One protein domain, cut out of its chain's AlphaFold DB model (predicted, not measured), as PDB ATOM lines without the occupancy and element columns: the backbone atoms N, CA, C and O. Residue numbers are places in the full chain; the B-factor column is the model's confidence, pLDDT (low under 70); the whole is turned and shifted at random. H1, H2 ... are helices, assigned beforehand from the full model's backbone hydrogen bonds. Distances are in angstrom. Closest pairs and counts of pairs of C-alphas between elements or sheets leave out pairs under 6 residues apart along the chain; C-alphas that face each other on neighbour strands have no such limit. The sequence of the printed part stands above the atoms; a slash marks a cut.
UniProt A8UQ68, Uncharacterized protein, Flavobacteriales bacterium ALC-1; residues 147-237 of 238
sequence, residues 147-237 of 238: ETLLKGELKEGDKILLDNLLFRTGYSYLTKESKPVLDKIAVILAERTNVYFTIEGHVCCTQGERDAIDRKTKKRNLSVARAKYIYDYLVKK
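AT A GLANCE: This is residues 147 to 237 of the 238 residues of an uncharacterized protein of Flavobacteriales bacterium ALC-1 (UniProt A8UQ68). This domain has little regular structure: two helices, H2 and H3, set at a steep angle with the end of H3 near the middle of H2, the short H1 beside H2, and long loops making up much of the rest. The printed part has 91 residues; its named helices, H1, H2, H3 in chain order, hold 31, the class is all helix, and there is no named strand. It is compact, radius of gyration of the C-alphas 14.0 A, spanning 38 by 28 by 19 A.

HOW THE PARTS SIT: Start at H2, residues 179 to 191. With residues 184 to 189 alone it touches H1, residues 147 to 151; the closest C-alphas, of Glu 147 and Ile 185, are 6.4 A apart. H3, residues 222 to 234, is close to H2 but not clearly touching; the closest C-alphas, of Ala 186 and Leu 234, are 5.6 A apart. H2 and H3 run the same way at a steep tilt of 60 degrees. H1 and H3 are apart. In H1, H2 and H3 every O i to N i+4 pair is within hydrogen-bond range.

IN THESE COORDINATES: Find C-alpha 179 at (54.885, -12.150, -35.199); H2 runs 18.7 A from there. H3 runs 18.5 A to C-alpha 234 at (52.386, -3.176, -29.705). H1, 6.3 A long, begins at C-alpha 147.

THE WHOLE: The C-alphas of Glu 191 and Gln 207, the two farthest apart, are 40.5 A apart. The links H1 to H2 and H2 to H3 are long, 27 and 30 residues. The printed part has no cut, and residue 205 alone is under pLDDT 70.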
ATOM      1  N   GLU A 147      44.484  -5.509 -41.962       87.38
ATOM      2  CA  GLU A 147      45.311  -4.397 -42.438       87.38
ATOM      3  C   GLU A 147      44.506  -3.326 -43.198       87.38
ATOM      4  O   GLU A 147      44.756  -2.133 -43.013       87.38
ATOM      5  N   THR A 148      43.558  -3.714 -44.054       86.75
ATOM      6  CA  THR A 148      42.742  -2.776 -44.847       86.75
ATOM      7  C   THR A 148      41.716  -2.064 -43.975       86.75
ATOM      8  O   THR A 148      41.606  -0.838 -44.059       86.75
ATOM      9  N   LEU A 149      41.057  -2.795 -43.070       88.75
ATOM     10  CA  LEU A 149      40.121  -2.236 -42.094       88.75
ATOM     11  C   LEU A 149      40.814  -1.192 -41.215       88.75
ATOM     12  O   LEU A 149      40.338  -0.066 -41.080       88.75
ATOM     13  N   LEU A 150      42.001  -1.520 -40.692       89.44
ATOM     14  CA  LEU A 150      42.778  -0.601 -39.859       89.44
ATOM     15  C   LEU A 150      43.331   0.610 -40.615       89.44
ATOM     16  O   LEU A 150      43.663   1.600 -39.965       89.44
ATOM     17  N   LYS A 151      43.443   0.576 -41.948       89.69
ATOM     18  CA  LYS A 151      43.825   1.740 -42.774       89.69
ATOM     19  C   LYS A 151      42.628   2.598 -43.193       89.69
ATOM     20  O   LYS A 151      42.814   3.770 -43.506       89.69
ATOM     21  N   GLY A 152      41.423   2.029 -43.198       88.44
ATOM     22  CA  GLY A 152      40.196   2.676 -43.660       88.44
ATOM     23  C   GLY A 152      39.604   3.707 -42.695       88.44
ATOM     24  O   GLY A 152      40.222   4.142 -41.721       88.44
ATOM     25  N   GLU A 153      38.374   4.131 -42.956       87.50
ATOM     26  CA  GLU A 153      37.628   4.952 -42.001       87.50
ATOM     27  C   GLU A 153      37.138   4.085 -40.835       87.50
ATOM     28  O   GLU A 153      36.546   3.034 -41.058       87.50
ATOM     29  N   LEU A 154      37.388   4.537 -39.603       89.62
ATOM     30  CA  LEU A 154      36.987   3.850 -38.375       89.62
ATOM     31  C   LEU A 154      35.955   4.694 -37.635       89.62
ATOM     32  O   LEU A 154      36.132   5.908 -37.489       89.62
ATOM     33  N   LYS A 155      34.900   4.047 -37.147       89.06
ATOM     34  CA  LYS A 155      33.874   4.645 -36.293       89.06
ATOM     35  C   LYS A 155      33.999   4.111 -34.873       89.06
ATOM     36  O   LYS A 155      34.476   3.006 -34.623       89.06
ATOM     37  N   GLU A 156      33.570   4.925 -33.918       88.69
ATOM     38  CA  GLU A 156      33.518   4.502 -32.524       88.69
ATOM     39  C   GLU A 156      32.575   3.297 -32.377       88.69
ATOM     40  O   GLU A 156      31.433   3.333 -32.835       88.69
ATOM     41  N   GLY A 157      33.072   2.231 -31.747       86.94
ATOM     42  CA  GLY A 157      32.347   0.970 -31.575       86.94
ATOM     43  C   GLY A 157      32.657  -0.105 -32.621       86.94
ATOM     44  O   GLY A 157      32.204  -1.238 -32.443       86.94
ATOM     45  N   ASP A 158      33.445   0.200 -33.658       88.88
ATOM     46  CA  ASP A 158      33.880  -0.805 -34.631       88.88
ATOM     47  C   ASP A 158      34.707  -1.905 -33.947       88.88
ATOM     48  O   ASP A 158      35.639  -1.640 -33.180       88.88
ATOM     49  N   LYS A 159      34.369  -3.164 -34.243       89.94
ATOM     50  CA  LYS A 159      35.098  -4.344 -33.770       89.94
ATOM     51  C   LYS A 159      35.874  -4.948 -34.927       89.94
ATOM     52  O   LYS A 159      35.277  -5.425 -35.887       89.94
ATOM     53  N   ILE A 160      37.197  -4.945 -34.812       90.19
ATOM     54  CA  ILE A 160      38.092  -5.504 -35.825       90.19
ATOM     55  C   ILE A 160      38.744  -6.755 -35.255       90.19
ATOM     56  O   ILE A 160      39.470  -6.695 -34.261       90.19
ATOM     57  N   LEU A 161      38.495  -7.890 -35.904       88.38
ATOM     58  CA  LEU A 161      39.191  -9.131 -35.603       88.38
ATOM     59  C   LEU A 161      40.629  -9.033 -36.125       88.38
ATOM     60  O   LEU A 161      40.847  -8.670 -37.280       88.38
ATOM     61  N   LEU A 162      41.608  -9.358 -35.277       89.50
ATOM     62  CA  LEU A 162      43.002  -9.489 -35.700       89.50
ATOM     63  C   LEU A 162      43.215 -10.888 -36.297       89.50
ATOM     64  O   LEU A 162      43.417 -11.861 -35.563       89.50
ATOM     65  N   ASP A 163      43.135 -10.984 -37.621       83.81
ATOM     66  CA  ASP A 163      43.278 -12.229 -38.362       83.81
ATOM     67  C   ASP A 163      44.722 -12.771 -38.310       83.81
ATOM     68  O   ASP A 163      45.691 -12.071 -38.008       83.81
ATOM     69  N   ASN A 164      44.879 -14.080 -38.536       84.50
ATOM     70  CA  ASN A 164      46.184 -14.749 -38.658       84.50
ATOM     71  C   ASN A 164      47.129 -14.646 -37.430       84.50
ATOM     72  O   ASN A 164      48.336 -14.915 -37.523       84.50
ATOM     73  N   LEU A 165      46.592 -14.326 -36.245       90.62
ATOM     74  CA  LEU A 165      47.326 -14.306 -34.976       90.62
ATOM     75  C   LEU A 165      47.122 -15.592 -34.165       90.62
ATOM     76  O   LEU A 165      46.217 -15.728 -33.343       90.62
ATOM     77  N   LEU A 166      48.029 -16.545 -34.357       91.75
ATOM     78  CA  LEU A 166      48.025 -17.832 -33.680       91.75
ATOM     79  C   LEU A 166      48.825 -17.772 -32.377       91.75
ATOM     80  O   LEU A 166      50.012 -17.440 -32.338       91.75
ATOM     81  N   PHE A 167      48.179 -18.185 -31.291       93.00
ATOM     82  CA  PHE A 167      48.820 -18.412 -30.000       93.00
ATOM     83  C   PHE A 167      49.220 -19.876 -29.849       93.00
ATOM     84  O   PHE A 167      48.516 -20.780 -30.300       93.00
ATOM     85  N   ARG A 168      50.313 -20.146 -29.126       91.44
ATOM     86  CA  ARG A 168      50.636 -21.532 -28.757       91.44
ATOM     87  C   ARG A 168      49.545 -22.091 -27.835       91.44
ATOM     88  O   ARG A 168      49.080 -21.413 -26.919       91.44
ATOM     89  N   THR A 169      49.138 -23.339 -28.067       89.06
ATOM     90  CA  THR A 169      47.988 -23.968 -27.400       89.06
ATOM     91  C   THR A 169      48.080 -23.903 -25.875       89.06
ATOM     92  O   THR A 169      48.998 -24.462 -25.269       89.06
ATOM     93  N   GLY A 170      47.102 -23.238 -25.253       87.38
ATOM     94  CA  GLY A 170      47.031 -23.041 -23.801       87.38
ATOM     95  C   GLY A 170      48.038 -22.037 -23.233       87.38
ATOM     96  O   GLY A 170      48.215 -21.998 -22.021       87.38
ATOM     97  N   TYR A 171      48.709 -21.248 -24.072       93.00
ATOM     98  CA  TYR A 171      49.648 -20.206 -23.663       93.00
ATOM     99  C   TYR A 171      49.256 -18.840 -24.240       93.00
ATOM    100  O   TYR A 171      48.486 -18.740 -25.202       93.00
ATOM    101  N   SER A 172      49.812 -17.783 -23.646       94.56
ATOM    102  CA  SER A 172      49.586 -16.390 -24.048       94.56
ATOM    103  C   SER A 172      50.562 -15.848 -25.093       94.56
ATOM    104  O   SER A 172      50.360 -14.744 -25.577       94.56
ATOM    105  N   TYR A 173      51.611 -16.588 -25.462       93.00
ATOM    106  CA  TYR A 173      52.582 -16.139 -26.467       93.00
ATOM    107  C   TYR A 173      52.223 -16.605 -27.883       93.00
ATOM    108  O   TYR A 173      51.770 -17.738 -28.088       93.00
ATOM    109  N   LEU A 174      52.487 -15.730 -28.855       94.06
ATOM    110  CA  LEU A 174      52.297 -15.999 -30.280       94.06
ATOM    111  C   LEU A 174      53.265 -17.065 -30.811       94.06
ATOM    112  O   LEU A 174      54.373 -17.257 -30.291       94.06
ATOM    113  N   THR A 175      52.841 -17.743 -31.876       93.31
ATOM    114  CA  THR A 175      53.729 -18.540 -32.729       93.31
ATOM    115  C   THR A 175      54.740 -17.633 -33.438       93.31
ATOM    116  O   THR A 175      54.632 -16.404 -33.429       93.31
ATOM    117  N   LYS A 176      55.787 -18.225 -34.019       92.81
ATOM    118  CA  LYS A 176      56.824 -17.439 -34.704       92.81
ATOM    119  C   LYS A 176      56.263 -16.802 -35.978       92.81
ATOM    120  O   LYS A 176      56.630 -15.680 -36.306       92.81
ATOM    121  N   GLU A 177      55.355 -17.512 -36.633       90.56
ATOM    122  CA  GLU A 177      54.716 -17.182 -37.903       90.56
ATOM    123  C   GLU A 177      53.740 -16.006 -37.772       90.56
ATOM    124  O   GLU A 177      53.582 -15.242 -38.717       90.56
ATOM    125  N   SER A 178      53.147 -15.801 -36.591       93.94
ATOM    126  CA  SER A 178      52.214 -14.691 -36.346       93.94
ATOM    127  C   SER A 178      52.885 -13.383 -35.924       93.94
ATOM    128  O   SER A 178      52.248 -12.334 -35.950       93.94
ATOM    129  N   LYS A 179      54.174 -13.393 -35.553       93.19
ATOM    130  CA  LYS A 179      54.885 -12.150 -35.199       93.19
ATOM    131  C   LYS A 179      54.998 -11.163 -36.370       93.19
ATOM    132  O   LYS A 179      54.694  -9.997 -36.146       93.19
ATOM    133  N   PRO A 180      55.356 -11.588 -37.601       93.69
ATOM    134  CA  PRO A 180      55.350 -10.697 -38.760       93.69
ATOM    135  C   PRO A 180      53.981 -10.074 -39.048       93.69
ATOM    136  O   PRO A 180      53.921  -8.926 -39.470       93.69
ATOM    137  N   VAL A 181      52.886 -10.804 -38.802       92.62
ATOM    138  CA  VAL A 181      51.519 -10.276 -38.959       92.62
ATOM    139  C   VAL A 181      51.281  -9.138 -37.966       92.62
ATOM    140  O   VAL A 181      50.890  -8.039 -38.356       92.62
ATOM    141  N   LEU A 182      51.615  -9.358 -36.690       93.94
ATOM    142  CA  LEU A 182      51.468  -8.328 -35.664       93.94
ATOM    143  C   LEU A 182      52.406  -7.129 -35.879       93.94
ATOM    144  O   LEU A 182      52.033  -6.005 -35.556       93.94
ATOM    145  N   ASP A 183      53.596  -7.343 -36.445       93.75
ATOM    146  CA  ASP A 183      54.510  -6.255 -36.811       93.75
ATOM    147  C   ASP A 183      53.884  -5.309 -37.846       93.75
ATOM    148  O   ASP A 183      54.000  -4.095 -37.701       93.75
ATOM    149  N   LYS A 184      53.174  -5.834 -38.854       92.94
ATOM    150  CA  LYS A 184      52.467  -4.993 -39.833       92.94
ATOM    151  C   LYS A 184      51.335  -4.193 -39.195       92.94
ATOM    152  O   LYS A 184      51.212  -3.000 -39.452       92.94
ATOM    153  N   ILE A 185      50.544  -4.837 -38.333       92.94
ATOM    154  CA  ILE A 185      49.465  -4.178 -37.582       92.94
ATOM    155  C   ILE A 185      50.037  -3.053 -36.707       92.94
ATOM    156  O   ILE A 185      49.480  -1.959 -36.677       92.94
ATOM    157  N   ALA A 186      51.175  -3.288 -36.045       93.25
ATOM    158  CA  ALA A 186      51.845  -2.278 -35.230       93.25
ATOM    159  C   ALA A 186      52.246  -1.040 -36.043       93.25
ATOM    160  O   ALA A 186      52.031   0.074 -35.577       93.25
ATOM    161  N   VAL A 187      52.773  -1.228 -37.259       93.19
ATOM    162  CA  VAL A 187      53.125  -0.117 -38.162       93.19
ATOM    163  C   VAL A 187      51.887   0.704 -38.525       93.19
ATOM    164  O   VAL A 187      51.910   1.922 -38.385       93.19
ATOM    165  N   ILE A 188      50.787   0.050 -38.909       92.25
ATOM    166  CA  ILE A 188      49.536   0.735 -39.279       92.25
ATOM    167  C   ILE A 188      48.980   1.538 -38.095       92.25
ATOM    168  O   ILE A 188      48.584   2.689 -38.252       92.25
ATOM    169  N   LEU A 189      48.961   0.946 -36.899       91.50
ATOM    170  CA  LEU A 189      48.458   1.616 -35.698       91.50
ATOM    171  C   LEU A 189      49.362   2.776 -35.257       91.50
ATOM    172  O   LEU A 189      48.847   3.787 -34.788       91.50
ATOM    173  N   ALA A 190      50.683   2.668 -35.442       91.12
ATOM    174  CA  ALA A 190      51.627   3.747 -35.138       91.12
ATOM    175  C   ALA A 190      51.420   4.982 -36.036       91.12
ATOM    176  O   ALA A 190      51.595   6.112 -35.583       91.12
ATOM    177  N   GLU A 191      51.015   4.780 -37.293       91.88
ATOM    178  CA  GLU A 191      50.702   5.867 -38.232       91.88
ATOM    179  C   GLU A 191      49.404   6.615 -37.865       91.88
ATOM    180  O   GLU A 191      49.211   7.764 -38.267       91.88
ATOM    181  N   ARG A 192      48.517   6.000 -37.067       90.25
ATOM    182  CA  ARG A 192      47.200   6.549 -36.708       90.25
ATOM    183  C   ARG A 192      47.174   7.132 -35.298       90.25
ATOM    184  O   ARG A 192      46.686   6.523 -34.351       90.25
ATOM    185  N   THR A 193      47.604   8.381 -35.172       86.44
ATOM    186  CA  THR A 193      47.649   9.104 -33.884       86.44
ATOM    187  C   THR A 193      46.277   9.482 -33.310       86.44
ATOM    188  O   THR A 193      46.190   9.924 -32.166       86.44
ATOM    189  N   ASN A 194      45.201   9.319 -34.082       88.44
ATOM    190  CA  ASN A 194      43.830   9.657 -33.699       88.44
ATOM    191  C   ASN A 194      42.963   8.444 -33.322       88.44
ATOM    192  O   ASN A 194      41.755   8.602 -33.150       88.44
ATOM    193  N   VAL A 195      43.547   7.247 -33.221       89.81
ATOM    194  CA  VAL A 195      42.809   6.017 -32.910       89.81
ATOM    195  C   VAL A 195      43.123   5.566 -31.489       89.81
ATOM    196  O   VAL A 195      44.274   5.353 -31.122       89.81
ATOM    197  N   TYR A 196      42.066   5.378 -30.704       90.31
ATOM    198  CA  TYR A 196      42.118   4.782 -29.376       90.31
ATOM    199  C   TYR A 196      41.295   3.504 -29.410       90.31
ATOM    200  O   TYR A 196      40.184   3.496 -29.931       90.31
ATOM    201  N   PHE A 197      41.846   2.420 -28.879       92.75
ATOM    202  CA  PHE A 197      41.220   1.109 -28.975       92.75
ATOM    203  C   PHE A 197      41.503   0.272 -27.734       92.75
ATOM    204  O   PHE A 197      42.477   0.489 -27.006       92.75
ATOM    205  N   THR A 198      40.641  -0.710 -27.506       93.69
ATOM    206  CA  THR A 198      40.812  -1.754 -26.500       93.69
ATOM    207  C   THR A 198      41.195  -3.057 -27.184       93.69
ATOM    208  O   THR A 198      40.743  -3.353 -28.287       93.69
ATOM    209  N   ILE A 199      42.038  -3.854 -26.530       95.06
ATOM    210  CA  ILE A 199      42.387  -5.192 -27.009       95.06
ATOM    211  C   ILE A 199      41.587  -6.192 -26.189       95.06
ATOM    212  O   ILE A 199      41.806  -6.324 -24.983       95.06
ATOM    213  N   GLU A 200      40.678  -6.897 -26.849       92.06
ATOM    214  CA  GLU A 200      39.880  -7.957 -26.242       92.06
ATOM    215  C   GLU A 200      40.472  -9.324 -26.591       92.06
ATOM    216  O   GLU A 200      40.967  -9.561 -27.692       92.06
ATOM    217  N   GLY A 201      40.480 -10.223 -25.610       90.50
ATOM    218  CA  GLY A 201      40.926 -11.595 -25.788       90.50
ATOM    219  C   GLY A 201      39.751 -12.537 -25.611       90.50
ATOM    220  O   GLY A 201      38.990 -12.392 -24.658       90.50
ATOM    221  N   HIS A 202      39.657 -13.543 -26.476       86.00
ATOM    222  CA  HIS A 202      38.665 -14.607 -26.373       86.00
ATOM    223  C   HIS A 202      39.343 -15.979 -26.315       86.00
ATOM    224  O   HIS A 202      40.494 -16.170 -26.730       86.00
ATOM    225  N   VAL A 203      38.633 -16.944 -25.739       86.81
ATOM    226  CA  VAL A 203      39.045 -18.346 -25.658       86.81
ATOM    227  C   VAL A 203      37.840 -19.225 -25.961       86.81
ATOM    228  O   VAL A 203      36.750 -18.976 -25.458       86.81
ATOM    229  N   CYS A 204      38.037 -20.267 -26.763       72.69
ATOM    230  CA  CYS A 204      37.029 -21.296 -26.983       72.69
ATOM    231  C   CYS A 204      37.190 -22.447 -25.969       72.69
ATOM    232  O   CYS A 204      38.254 -22.624 -25.366       72.69
ATOM    233  N   CYS A 205      36.132 -23.247 -25.802       68.12
ATOM    234  CA  CYS A 205      36.154 -24.539 -25.098       68.12
ATOM    235  C   CYS A 205      36.494 -24.477 -23.593       68.12
ATOM    236  O   CYS A 205      37.308 -25.253 -23.089       68.12
ATOM    237  N   THR A 206      35.853 -23.582 -22.839       76.94
ATOM    238  CA  THR A 206      36.096 -23.404 -21.393       76.94
ATOM    239  C   THR A 206      35.311 -24.357 -20.478       76.94
ATOM    240  O   THR A 206      35.405 -24.223 -19.262       76.94
ATOM    241  N   GLN A 207      34.557 -25.328 -21.012       75.75
ATOM    242  CA  GLN A 207      33.685 -26.237 -20.236       75.75
ATOM    243  C   GLN A 207      32.699 -25.495 -19.302       75.75
ATOM    244  O   GLN A 207      32.466 -25.913 -18.173       75.75
ATOM    245  N   GLY A 208      32.134 -24.372 -19.764       72.50
ATOM    246  CA  GLY A 208      31.180 -23.556 -18.994       72.50
ATOM    247  C   GLY A 208      31.824 -22.539 -18.047       72.50
ATOM    248  O   GLY A 208      31.129 -21.772 -17.388       72.50
ATOM    249  N   GLU A 209      33.153 -22.495 -17.994       84.00
ATOM    250  CA  GLU A 209      33.892 -21.526 -17.191       84.00
ATOM    251  C   GLU A 209      34.071 -20.195 -17.925       84.00
ATOM    252  O   GLU A 209      34.059 -20.131 -19.155       84.00
ATOM    253  N   ARG A 210      34.312 -19.118 -17.171       85.62
ATOM    254  CA  ARG A 210      34.470 -17.771 -17.750       85.62
ATOM    255  C   ARG A 210      35.704 -17.633 -18.655       85.62
ATOM    256  O   ARG A 210      35.689 -16.832 -19.578       85.62
ATOM    257  N   ASP A 211      36.778 -18.368 -18.369       90.31
ATOM    258  CA  ASP A 211      38.042 -18.299 -19.115       90.31
ATOM    259  C   ASP A 211      38.775 -19.655 -19.067       90.31
ATOM    260  O   ASP A 211      38.457 -20.544 -18.264       90.31
ATOM    261  N   ALA A 212      39.780 -19.814 -19.920       90.56
ATOM    262  CA  ALA A 212      40.675 -20.954 -19.979       90.56
ATOM    263  C   ALA A 212      41.900 -20.754 -19.068       90.56
ATOM    264  O   ALA A 212      42.271 -19.642 -18.684       90.56
ATOM    265  N   ILE A 213      42.541 -21.867 -18.706       90.75
ATOM    266  CA  ILE A 213      43.745 -21.865 -17.871       90.75
ATOM    267  C   ILE A 213      44.970 -21.558 -18.736       90.75
ATOM    268  O   ILE A 213      45.277 -22.296 -19.674       90.75
ATOM    269  N   ASP A 214      45.718 -20.516 -18.376       93.38
ATOM    270  CA  ASP A 214      47.048 -20.266 -18.921       93.38
ATOM    271  C   ASP A 214      48.026 -21.300 -18.357       93.38
ATOM    272  O   ASP A 214      48.329 -21.339 -17.163       93.38
ATOM    273  N   ARG A 215      48.558 -22.156 -19.232       92.44
ATOM    274  CA  ARG A 215      49.469 -23.243 -18.862       92.44
ATOM    275  C   ARG A 215      50.774 -22.746 -18.247       92.44
ATOM    276  O   ARG A 215      51.388 -23.536 -17.524       92.44
ATOM    277  N   LYS A 216      51.178 -21.492 -18.496       91.19
ATOM    278  CA  LYS A 216      52.369 -20.874 -17.892       91.19
ATOM    279  C   LYS A 216      52.122 -20.500 -16.435       91.19
ATOM    280  O   LYS A 216      52.913 -20.866 -15.573       91.19
ATOM    281  N   THR A 217      51.049 -19.762 -16.165       92.94
ATOM    282  CA  THR A 217      50.770 -19.212 -14.827       92.94
ATOM    283  C   THR A 217      49.878 -20.108 -13.971       92.94
ATOM    284  O   THR A 217      49.777 -19.883 -12.767       92.94
ATOM    285  N   LYS A 218      49.242 -21.117 -14.581       93.62
ATOM    286  CA  LYS A 218      48.210 -21.992 -13.995       93.62
ATOM    287  C   LYS A 218      46.966 -21.244 -13.505       93.62
ATOM    288  O   LYS A 218      46.172 -21.802 -12.755       93.62
ATOM    289  N   LYS A 219      46.777 -19.998 -13.942       93.50
ATOM    290  CA  LYS A 219      45.614 -19.174 -13.603       93.50
ATOM    291  C   LYS A 219      44.575 -19.240 -14.718       93.50
ATOM    292  O   LYS A 219      44.917 -19.394 -15.888       93.50
ATOM    293  N   ARG A 220      43.298 -19.126 -14.351       91.94
ATOM    294  CA  ARG A 220      42.161 -19.098 -15.281       91.94
ATOM    295  C   ARG A 220      41.954 -17.681 -15.827       91.94
ATOM    296  O   ARG A 220      41.029 -16.985 -15.428       91.94
ATOM    297  N   ASN A 221      42.904 -17.225 -16.634       94.25
ATOM    298  CA  ASN A 221      42.943 -15.871 -17.187       94.25
ATOM    299  C   ASN A 221      43.594 -15.832 -18.584       94.25
ATOM    300  O   ASN A 221      44.271 -14.857 -18.924       94.25
ATOM    301  N   LEU A 222      43.484 -16.918 -19.362       94.62
ATOM    302  CA  LEU A 222      44.191 -17.056 -20.637       94.62
ATOM    303  C   LEU A 222      43.783 -15.978 -21.647       94.62
ATOM    304  O   LEU A 222      44.659 -15.435 -22.322       94.62
ATOM    305  N   SER A 223      42.494 -15.649 -21.731       94.44
ATOM    306  CA  SER A 223      41.981 -14.602 -22.622       94.44
ATOM    307  C   SER A 223      42.637 -13.243 -22.335       94.44
ATOM    308  O   SER A 223      43.252 -12.634 -23.213       94.44
ATOM    309  N   VAL A 224      42.642 -12.840 -21.062       94.94
ATOM    310  CA  VAL A 224      43.254 -11.597 -20.576       94.94
ATOM    311  C   VAL A 224      44.766 -11.615 -20.783       94.94
ATOM    312  O   VAL A 224      45.357 -10.619 -21.200       94.94
ATOM    313  N   ALA A 225      45.418 -12.749 -20.521       96.12
ATOM    314  CA  ALA A 225      46.857 -12.891 -20.708       96.12
ATOM    315  C   ALA A 225      47.268 -12.750 -22.184       96.12
ATOM    316  O   ALA A 225      48.328 -12.190 -22.464       96.12
ATOM    317  N   ARG A 226      46.439 -13.232 -23.120       95.88
ATOM    318  CA  ARG A 226      46.638 -13.061 -24.567       95.88
ATOM    319  C   ARG A 226      46.453 -11.610 -24.992       95.88
ATOM    320  O   ARG A 226      47.351 -11.070 -25.629       95.88
ATOM    321  N   ALA A 227      45.365 -10.962 -24.572       96.56
ATOM    322  CA  ALA A 227      45.140  -9.541 -24.842       96.56
ATOM    323  C   ALA A 227      46.304  -8.680 -24.324       96.56
ATOM    324  O   ALA A 227      46.862  -7.859 -25.055       96.56
ATOM    325  N   LYS A 228      46.763  -8.953 -23.094       96.12
ATOM    326  CA  LYS A 228      47.930  -8.282 -22.513       96.12
ATOM    327  C   LYS A 228      49.210  -8.534 -23.312       96.12
ATOM    328  O   LYS A 228      50.007  -7.618 -23.473       96.12
ATOM    329  N   TYR A 229      49.431  -9.753 -23.806       95.69
ATOM    330  CA  TYR A 229      50.606 -10.053 -24.627       95.69
ATOM    331  C   TYR A 229      50.642  -9.191 -25.895       95.69
ATOM    332  O   TYR A 229      51.699  -8.656 -26.225       95.69
ATOM    333  N   ILE A 230      49.502  -9.035 -26.575       96.12
ATOM    334  CA  ILE A 230      49.390  -8.180 -27.764       96.12
ATOM    335  C   ILE A 230      49.628  -6.715 -27.394       96.12
ATOM    336  O   ILE A 230      50.449  -6.066 -28.034       96.12
ATOM    337  N   TYR A 231      49.002  -6.220 -26.322       95.56
ATOM    338  CA  TYR A 231      49.246  -4.870 -25.803       95.56
ATOM    339  C   TYR A 231      50.742  -4.612 -25.560       95.56
ATOM    340  O   TYR A 231      51.318  -3.683 -26.121       95.56
ATOM    341  N   ASP A 232      51.392  -5.482 -24.781       95.50
ATOM    342  CA  ASP A 232      52.815  -5.368 -24.446       95.50
ATOM    343  C   ASP A 232      53.714  -5.452 -25.693       95.50
ATOM    344  O   ASP A 232      54.837  -4.945 -25.683       95.50
ATOM    345  N   TYR A 233      53.265  -6.145 -26.745       94.88
ATOM    346  CA  TYR A 233      53.980  -6.241 -28.014       94.88
ATOM    347  C   TYR A 233      53.868  -4.940 -28.812       94.88
ATOM    348  O   TYR A 233      54.891  -4.423 -29.257       94.88
ATOM    349  N   LEU A 234      52.652  -4.407 -28.958       93.31
ATOM    350  CA  LEU A 234      52.386  -3.176 -29.705       93.31
ATOM    351  C   LEU A 234      53.077  -1.972 -29.057       93.31
ATOM    352  O   LEU A 234      53.776  -1.238 -29.743       93.31
ATOM    353  N   VAL A 235      53.003  -1.835 -27.730       91.94
ATOM    354  CA  VAL A 235      53.659  -0.739 -26.984       91.94
ATOM    355  C   VAL A 235      55.184  -0.729 -27.150       91.94
ATOM    356  O   VAL A 235      55.810   0.307 -26.986       91.94
ATOM    357  N   LYS A 236      55.815  -1.864 -27.472       91.19
ATOM    358  CA  LYS A 236      57.268  -1.921 -27.732       91.19
ATOM    359  C   LYS A 236      57.657  -1.523 -29.156       91.19
ATOM    360  O   LYS A 236      58.852  -1.458 -29.445       91.19
ATOM    361  N   LYS A 237      56.681  -1.406 -30.055       83.12
ATOM    362  CA  LYS A 237      56.870  -1.187 -31.494       83.12
ATOM    363  C   LYS A 237      56.478   0.221 -31.938       83.12
ATOM    364  O   LYS A 237      56.925   0.627 -33.007       83.12
TER     365      LYS A 237